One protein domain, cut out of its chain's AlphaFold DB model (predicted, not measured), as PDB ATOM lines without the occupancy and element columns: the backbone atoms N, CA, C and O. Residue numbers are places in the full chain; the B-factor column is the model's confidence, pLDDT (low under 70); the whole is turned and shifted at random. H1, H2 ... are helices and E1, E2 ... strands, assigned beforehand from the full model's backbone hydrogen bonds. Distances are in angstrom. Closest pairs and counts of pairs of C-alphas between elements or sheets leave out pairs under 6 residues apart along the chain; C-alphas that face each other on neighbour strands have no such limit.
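What this domain is: This is residues 12 to 66 of the 263 residues of the protein "Fibrinogen C-terminal domain-containing protein" of Proteobacteria bacterium (UniProt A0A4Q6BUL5). Picture a small, elongated domain: a wall of three antiparallel strands, with the short helix H1 and the two-stranded ribbon of E1 and E4 over one face, and the other face bare. E1 lies near the E2 edge of the wall, E4 pairs with E1 over that face, and H1 follows E4 and runs along the strands. The printed part has 55 residues, with one named helix and five named strands in the order E1 E2 E3 E4 H1 E5; both sheets, E2 E3 E5 and E1 E4, are antiparallel, and the class is mixed. The whole is compact, with a radius of gyration of the C-alphas of 10.1 A and spans of 28 by 17 by 17 A.

How they stand to each other: Start at E1, residues 12 to 14, and look across to E4, residues 40 to 43: they are antiparallel neighbours at 161 degrees, with N 14 and O 40 within hydrogen-bond range at 2.8 A. From E1 go on to E2, residues 19 to 25, where the closest C-alphas of the two, those of Val 14 and Gln 21, are 5.7 A apart. E2 forms a hairpin with E3, residues 28 to 34, antiparallel at 163 degrees; find N 23 and O 30 at 2.9 A. E2 and E4 are only just apart, their closest C-alphas being 8.5 A from each other. After E4 comes H1, residues 47 to 54, with the C-alphas of Pro 43 and Ile 50 closest at 5.5 A. H1 is on the sheet of E2 and E3, over both, at a height over the sheet of 9.7 A, and runs along the strands, at 25 degrees to E2 on the local plane. Every O i to N i+4 pair of H1 is within hydrogen-bond range. Last, E5, residues 61 to 65, is the antiparallel neighbour of E3 at 154 degrees, with N 33 and O 62 at 2.9 A. E2 and E5 are the edge strands, and E3 is the inner one. E5 is apart from E1 and from E4.

Where its parts are: Find C-alpha 12 at (-13.371, -8.493, -19.993), where E1 begins; it is 6.5 A long. E2 measures 19.5 A and E3 18.8 A, from C-alpha 28 at (-16.285, -14.891, -31.554). E4 is 9.7 A long, H1 10.6 A, and E5 13.2 A, ending at C-alpha 65 at (-14.900, -8.043, -35.335).

The domain as a whole: The C-alphas of Gly 27 and Thr 37 are the two farthest apart, at 29.8 A. The printed part has no cut and no long link; the link from H1 to E5 is short, and the others are tight. Its mean pLDDT is 90.3, and no printed residue is under 70.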
ATOM      1  N   TYR A  12     -14.561  -9.239 -19.581       89.06
ATOM      2  CA  TYR A  12     -13.371  -8.493 -19.993       89.06
ATOM      3  C   TYR A  12     -13.500  -7.040 -19.548       89.06
ATOM      4  O   TYR A  12     -14.515  -6.400 -19.820       89.06
ATOM      5  N   ARG A  13     -12.460  -6.495 -18.913       92.50
ATOM      6  CA  ARG A  13     -12.382  -5.065 -18.594       92.50
ATOM      7  C   ARG A  13     -11.733  -4.302 -19.743       92.50
ATOM      8  O   ARG A  13     -10.597  -4.594 -20.103       92.50
ATOM      9  N   VAL A  14     -12.424  -3.289 -20.259       93.75
ATOM     10  CA  VAL A  14     -11.901  -2.336 -21.246       93.75
ATOM     11  C   VAL A  14     -11.662  -0.989 -20.553       93.75
ATOM     12  O   VAL A  14     -12.642  -0.334 -20.170       93.75
ATOM     13  N   PRO A  15     -10.398  -0.573 -20.349       93.38
ATOM     14  CA  PRO A  15     -10.078   0.652 -19.619       93.38
ATOM     15  C   PRO A  15     -10.687   1.908 -20.250       93.38
ATOM     16  O   PRO A  15     -10.796   1.996 -21.472       93.38
ATOM     17  N   ALA A  16     -11.065   2.878 -19.420       93.81
ATOM     18  CA  ALA A  16     -11.479   4.212 -19.858       93.81
ATOM     19  C   ALA A  16     -10.390   4.959 -20.656       93.81
ATOM     20  O   ALA A  16      -9.199   4.689 -20.503       93.81
ATOM     21  N   GLY A  17     -10.799   5.963 -21.438       88.62
ATOM     22  CA  GLY A  17      -9.884   6.951 -22.021       88.62
ATOM     23  C   GLY A  17      -9.091   6.477 -23.242       88.62
ATOM     24  O   GLY A  17      -7.938   6.858 -23.399       88.62
ATOM     25  N   GLY A  18      -9.689   5.649 -24.100       85.25
ATOM     26  CA  GLY A  18      -9.069   5.148 -25.333       85.25
ATOM     27  C   GLY A  18      -8.438   3.760 -25.203       85.25
ATOM     28  O   GLY A  18      -7.806   3.277 -26.143       85.25
ATOM     29  N   GLY A  19      -8.624   3.089 -24.061       89.12
ATOM     30  CA  GLY A  19      -8.188   1.710 -23.868       89.12
ATOM     31  C   GLY A  19      -8.840   0.763 -24.877       89.12
ATOM     32  O   GLY A  19     -10.025   0.893 -25.190       89.12
ATOM     33  N   SER A  20      -8.068  -0.202 -25.381       91.75
ATOM     34  CA  SER A  20      -8.564  -1.257 -26.268       91.75
ATOM     35  C   SER A  20      -8.291  -2.636 -25.686       91.75
ATOM     36  O   SER A  20      -7.259  -2.848 -25.053       91.75
ATOM     37  N   GLN A  21      -9.207  -3.571 -25.919       92.31
ATOM     38  CA  GLN A  21      -9.102  -4.944 -25.441       92.31
ATOM     39  C   GLN A  21      -9.473  -5.925 -26.555       92.31
ATOM     40  O   GLN A  21     -10.515  -5.775 -27.196       92.31
ATOM     41  N   TYR A  22      -8.635  -6.947 -26.752       90.94
ATOM     42  CA  TYR A  22      -9.003  -8.115 -27.550       90.94
ATOM     43  C   TYR A  22      -9.872  -9.044 -26.704       90.94
ATOM     44  O   TYR A  22      -9.529  -9.392 -25.569       90.94
ATOM     45  N   VAL A  23     -11.010  -9.416 -27.269       89.81
ATOM     46  CA  VAL A  23     -12.038 -10.243 -26.650       89.81
ATOM     47  C   VAL A  23     -12.212 -11.462 -27.534       89.81
ATOM     48  O   VAL A  23     -12.393 -11.302 -28.738       89.81
ATOM     49  N   SER A  24     -12.175 -12.665 -26.958       86.12
ATOM     50  CA  SER A  24     -12.366 -13.907 -27.710       86.12
ATOM     51  C   SER A  24     -13.064 -14.968 -26.870       86.12
ATOM     52  O   SER A  24     -12.488 -15.456 -25.901       86.12
ATOM     53  N   ALA A  25     -14.289 -15.337 -27.245       82.38
ATOM     54  CA  ALA A  25     -15.079 -16.374 -26.579       82.38
ATOM     55  C   ALA A  25     -16.179 -16.913 -27.510       82.38
ATOM     56  O   ALA A  25     -16.687 -16.185 -28.357       82.38
ATOM     57  N   PHE A  26     -16.597 -18.172 -27.343       80.88
ATOM     58  CA  PHE A  26     -17.693 -18.794 -28.120       80.88
ATOM     59  C   PHE A  26     -17.517 -18.722 -29.642       80.88
ATOM     60  O   PHE A  26     -18.487 -18.493 -30.361       80.88
ATOM     61  N   GLY A  27     -16.278 -18.870 -30.122       79.88
ATOM     62  CA  GLY A  27     -15.957 -18.739 -31.545       79.88
ATOM     63  C   GLY A  27     -16.062 -17.305 -32.073       79.88
ATOM     64  O   GLY A  27     -15.934 -17.097 -33.274       79.88
ATOM     65  N   LEU A  28     -16.284 -16.311 -31.212       87.12
ATOM     66  CA  LEU A  28     -16.285 -14.891 -31.554       87.12
ATOM     67  C   LEU A  28     -14.977 -14.249 -31.133       87.12
ATOM     68  O   LEU A  28     -14.447 -14.568 -30.072       87.12
ATOM     69  N   CYS A  29     -14.533 -13.267 -31.907       90.69
ATOM     70  CA  CYS A  29     -13.462 -12.368 -31.519       90.69
ATOM     71  C   CYS A  29     -13.707 -10.950 -32.025       90.69
ATOM     72  O   CYS A  29     -14.197 -10.727 -33.138       90.69
ATOM     73  N   ALA A  30     -13.327  -9.979 -31.205       93.62
ATOM     74  CA  ALA A  30     -13.384  -8.573 -31.555       93.62
ATOM     75  C   ALA A  30     -12.336  -7.772 -30.780       93.62
ATOM     76  O   ALA A  30     -11.947  -8.130 -29.667       93.62
ATOM     77  N   THR A  31     -11.941  -6.643 -31.354       94.75
ATOM     78  CA  THR A  31     -11.253  -5.573 -30.636       94.75
ATOM     79  C   THR A  31     -12.297  -4.564 -30.190       94.75
ATOM     80  O   THR A  31     -13.091  -4.092 -31.009       94.75
ATOM     81  N   VAL A  32     -12.314  -4.247 -28.897       95.25
ATOM     82  CA  VAL A  32     -13.235  -3.263 -28.319       95.25
ATOM     83  C   VAL A  32     -12.443  -2.085 -27.780       95.25
ATOM     84  O   VAL A  32     -11.576  -2.274 -26.930       95.25
ATOM     85  N   THR A  33     -12.760  -0.882 -28.251       95.81
ATOM     86  CA  THR A  33     -12.136   0.376 -27.822       95.81
ATOM     87  C   THR A  33     -13.126   1.198 -27.009       95.81
ATOM     88  O   THR A  33     -14.264   1.399 -27.436       95.81
ATOM     89  N   ASN A  34     -12.699   1.685 -25.846       95.44
ATOM     90  CA  ASN A  34     -13.524   2.447 -24.915       95.44
ATOM     91  C   ASN A  34     -13.037   3.900 -24.797       95.44
ATOM     92  O   ASN A  34     -12.081   4.190 -24.084       95.44
ATOM     93  N   ASN A  35     -13.753   4.828 -25.433       95.69
ATOM     94  CA  ASN A  35     -13.492   6.269 -25.352       95.69
ATOM     95  C   ASN A  35     -14.330   6.966 -24.264       95.69
ATOM     96  O   ASN A  35     -14.452   8.190 -24.253       95.69
ATOM     97  N   LYS A  36     -14.949   6.209 -23.350       94.94
ATOM     98  CA  LYS A  36     -15.674   6.768 -22.202       94.94
ATOM     99  C   LYS A  36     -14.707   7.141 -21.080       94.94
ATOM    100  O   LYS A  36     -13.540   6.763 -21.071       94.94
ATOM    101  N   THR A  37     -15.237   7.839 -20.081       95.00
ATOM    102  CA  THR A  37     -14.523   8.214 -18.848       95.00
ATOM    103  C   THR A  37     -14.516   7.120 -17.781       95.00
ATOM    104  O   THR A  37     -13.812   7.244 -16.784       95.00
ATOM    105  N   LYS A  38     -15.297   6.049 -17.972       94.12
ATOM    106  CA  LYS A  38     -15.356   4.887 -17.078       94.12
ATOM    107  C   LYS A  38     -15.038   3.615 -17.841       94.12
ATOM    108  O   LYS A  38     -15.290   3.526 -19.044       94.12
ATOM    109  N   ASP A  39     -14.516   2.639 -17.113       93.50
ATOM    110  CA  ASP A  39     -14.285   1.307 -17.649       93.50
ATOM    111  C   ASP A  39     -15.590   0.676 -18.123       93.50
ATOM    112  O   ASP A  39     -16.672   0.936 -17.587       93.50
ATOM    113  N   VAL A  40     -15.465  -0.191 -19.117       93.25
ATOM    114  CA  VAL A  40     -16.568  -0.994 -19.628       93.25
ATOM    115  C   VAL A  40     -16.252  -2.460 -19.380       93.25
ATOM    116  O   VAL A  40     -15.141  -2.914 -19.646       93.25
ATOM    117  N   LEU A  41     -17.229  -3.194 -18.850       91.88
ATOM    118  CA  LEU A  41     -17.127  -4.632 -18.626       91.88
ATOM    119  C   LEU A  41     -17.938  -5.370 -19.688       91.88
ATOM    120  O   LEU A  41     -19.117  -5.085 -19.890       91.88
ATOM    121  N   ILE A  42     -17.297  -6.323 -20.354       90.56
ATOM    122  CA  ILE A  42     -17.897  -7.148 -21.401       90.56
ATOM    123  C   ILE A  42     -18.220  -8.502 -20.791       90.56
ATOM    124  O   ILE A  42     -17.277  -9.230 -20.487       90.56
ATOM    125  N   PRO A  43     -19.495  -8.873 -20.607       87.69
ATOM    126  CA  PRO A  43     -19.837 -10.165 -20.034       87.69
ATOM    127  C   PRO A  43     -19.403 -11.294 -20.975       87.69
ATOM    128  O   PRO A  43     -19.737 -11.292 -22.159       87.69
ATOM    129  N   ALA A  44     -18.682 -12.273 -20.434       81.38
ATOM    130  CA  ALA A  44     -18.134 -13.408 -21.180       81.38
ATOM    131  C   ALA A  44     -18.683 -14.760 -20.698       81.38
ATOM    132  O   ALA A  44     -18.205 -15.809 -21.114       81.38
ATOM    133  N   ARG A  45     -19.704 -14.748 -19.830       78.69
ATOM    134  CA  ARG A  45     -20.281 -15.967 -19.238       78.69
ATOM    135  C   ARG A  45     -21.055 -16.830 -20.231       78.69
ATOM    136  O   ARG A  45     -21.096 -18.044 -20.086       78.69
ATOM    137  N   THR A  46     -21.720 -16.212 -21.207       82.00
ATOM    138  CA  THR A  46     -22.527 -16.923 -22.206       82.00
ATOM    139  C   THR A  46     -22.369 -16.280 -23.576       82.00
ATOM    140  O   THR A  46     -22.174 -15.065 -23.677       82.00
ATOM    141  N   LYS A  47     -22.538 -17.080 -24.639       83.00
ATOM    142  CA  LYS A  47     -22.563 -16.596 -26.032       83.00
ATOM    143  C   LYS A  47     -23.564 -15.458 -26.225       83.00
ATOM    144  O   LYS A  47     -23.270 -14.483 -26.908       83.00
ATOM    145  N   LEU A  48     -24.742 -15.573 -25.610       86.56
ATOM    146  CA  LEU A  48     -25.789 -14.562 -25.724       86.56
ATOM    147  C   LEU A  48     -25.373 -13.239 -25.070       86.56
ATOM    148  O   LEU A  48     -25.586 -12.185 -25.661       86.56
ATOM    149  N   ALA A  49     -24.746 -13.290 -23.892       88.00
ATOM    150  CA  ALA A  49     -24.318 -12.089 -23.182       88.00
ATOM    151  C   ALA A  49     -23.220 -11.334 -23.946       88.00
ATOM    152  O   ALA A  49     -23.332 -10.122 -24.139       88.00
ATOM    153  N   ILE A  50     -22.198 -12.047 -24.435       88.19
ATOM    154  CA  ILE A  50     -21.129 -11.415 -25.213       88.19
ATOM    155  C   ILE A  50     -21.656 -10.860 -26.542       88.19
ATOM    156  O   ILE A  50     -21.328  -9.732 -26.900       88.19
ATOM    157  N   LEU A  51     -22.525 -11.592 -27.251       89.19
ATOM    158  CA  LEU A  51     -23.133 -11.102 -28.491       89.19
ATOM    159  C   LEU A  51     -23.962  -9.844 -28.258       89.19
ATOM    160  O   LEU A  51     -23.780  -8.874 -28.988       89.19
ATOM    161  N   ALA A  52     -24.823  -9.849 -27.236       90.50
ATOM    162  CA  ALA A  52     -25.659  -8.704 -26.897       90.50
ATOM    163  C   ALA A  52     -24.812  -7.464 -26.597       90.50
ATOM    164  O   ALA A  52     -25.141  -6.374 -27.059       90.50
ATOM    165  N   PHE A  53     -23.691  -7.631 -25.886       92.00
ATOM    166  CA  PHE A  53     -22.754  -6.539 -25.658       92.00
ATOM    167  C   PHE A  53     -22.132  -6.045 -26.971       92.00
ATOM    168  O   PHE A  53     -22.175  -4.850 -27.256       92.00
ATOM    169  N   LEU A  54     -21.575  -6.941 -27.789       89.81
ATOM    170  CA  LEU A  54     -20.869  -6.550 -29.013       89.81
ATOM    171  C   LEU A  54     -21.797  -5.886 -30.046       89.81
ATOM    172  O   LEU A  54     -21.331  -5.077 -30.843       89.81
ATOM    173  N   SER A  55     -23.104  -6.163 -29.999       89.19
ATOM    174  CA  SER A  55     -24.120  -5.526 -30.847       89.19
ATOM    175  C   SER A  55     -24.862  -4.352 -30.191       89.19
ATOM    176  O   SER A  55     -25.781  -3.811 -30.796       89.19
ATOM    177  N   SER A  56     -24.526  -3.972 -28.955       86.75
ATOM    178  CA  SER A  56     -25.322  -3.019 -28.156       86.75
ATOM    179  C   SER A  56     -25.246  -1.559 -28.617       86.75
ATOM    180  O   SER A  56     -26.047  -0.745 -28.167       86.75
ATOM    181  N   GLY A  57     -24.286  -1.207 -29.482       87.56
ATOM    182  CA  GLY A  57     -24.130   0.160 -29.989       87.56
ATOM    183  C   GLY A  57     -23.867   1.201 -28.893       87.56
ATOM    184  O   GLY A  57     -24.335   2.332 -28.998       87.56
ATOM    185  N   ILE A  58     -23.158   0.829 -27.817       90.69
ATOM    186  CA  ILE A  58     -22.876   1.738 -26.695       90.69
ATOM    187  C   ILE A  58     -22.151   3.001 -27.206       90.69
ATOM    188  O   ILE A  58     -21.082   2.884 -27.810       90.69
ATOM    189  N   PRO A  59     -22.650   4.216 -26.898       93.94
ATOM    190  CA  PRO A  59     -21.991   5.454 -27.304       93.94
ATOM    191  C   PRO A  59     -20.539   5.525 -26.821       93.94
ATOM    192  O   PRO A  59     -20.254   5.249 -25.649       93.94
ATOM    193  N   ASN A  60     -19.640   5.937 -27.719       94.00
ATOM    194  CA  ASN A  60     -18.191   6.046 -27.495       94.00
ATOM    195  C   ASN A  60     -17.482   4.717 -27.172       94.00
ATOM    196  O   ASN A  60     -16.366   4.721 -26.654       94.00
ATOM    197  N   VAL A  61     -18.105   3.584 -27.499       94.50
ATOM    198  CA  VAL A  61     -17.464   2.267 -27.514       94.50
ATOM    199  C   VAL A  61     -17.506   1.748 -28.943       94.50
ATOM    200  O   VAL A  61     -18.565   1.693 -29.559       94.50
ATOM    201  N   THR A  62     -16.348   1.389 -29.487       94.88
ATOM    202  CA  THR A  62     -16.238   0.847 -30.848       94.88
ATOM    203  C   THR A  62     -15.920  -0.634 -30.779       94.88
ATOM    204  O   THR A  62     -15.038  -1.040 -30.027       94.88
ATOM    205  N   VAL A  63     -16.634  -1.433 -31.568       94.94
ATOM    206  CA  VAL A  63     -16.422  -2.877 -31.696       94.94
ATOM    207  C   VAL A  63     -15.992  -3.173 -33.125       94.94
ATOM    208  O   VAL A  63     -16.673  -2.785 -34.071       94.94
ATOM    209  N   SER A  64     -14.873  -3.878 -33.278       94.69
ATOM    210  CA  SER A  64     -14.365  -4.333 -34.571       94.69
ATOM    211  C   SER A  64     -14.144  -5.841 -34.539       94.69
ATOM    212  O   SER A  64     -13.211  -6.326 -33.891       94.69
ATOM    213  N   TYR A  65     -15.023  -6.590 -35.207       94.88
ATOM    214  CA  TYR A  65     -14.900  -8.043 -35.335       94.88
ATOM    215  C   TYR A  65     -13.628  -8.418 -36.099       94.88
ATOM    216  O   TYR A  65     -13.328  -7.830 -37.137       94.88
ATOM    217  N   GLN A  66     -12.896  -9.409 -35.589       95.00
ATOM    218  CA  GLN A  66     -11.656  -9.893 -36.201       95.00
ATOM    219  C   GLN A  66     -11.902 -11.195 -36.972       95.00
ATOM    220  O   GLN A  66     -12.864 -11.917 -36.723       95.00
TER     221      GLN A  66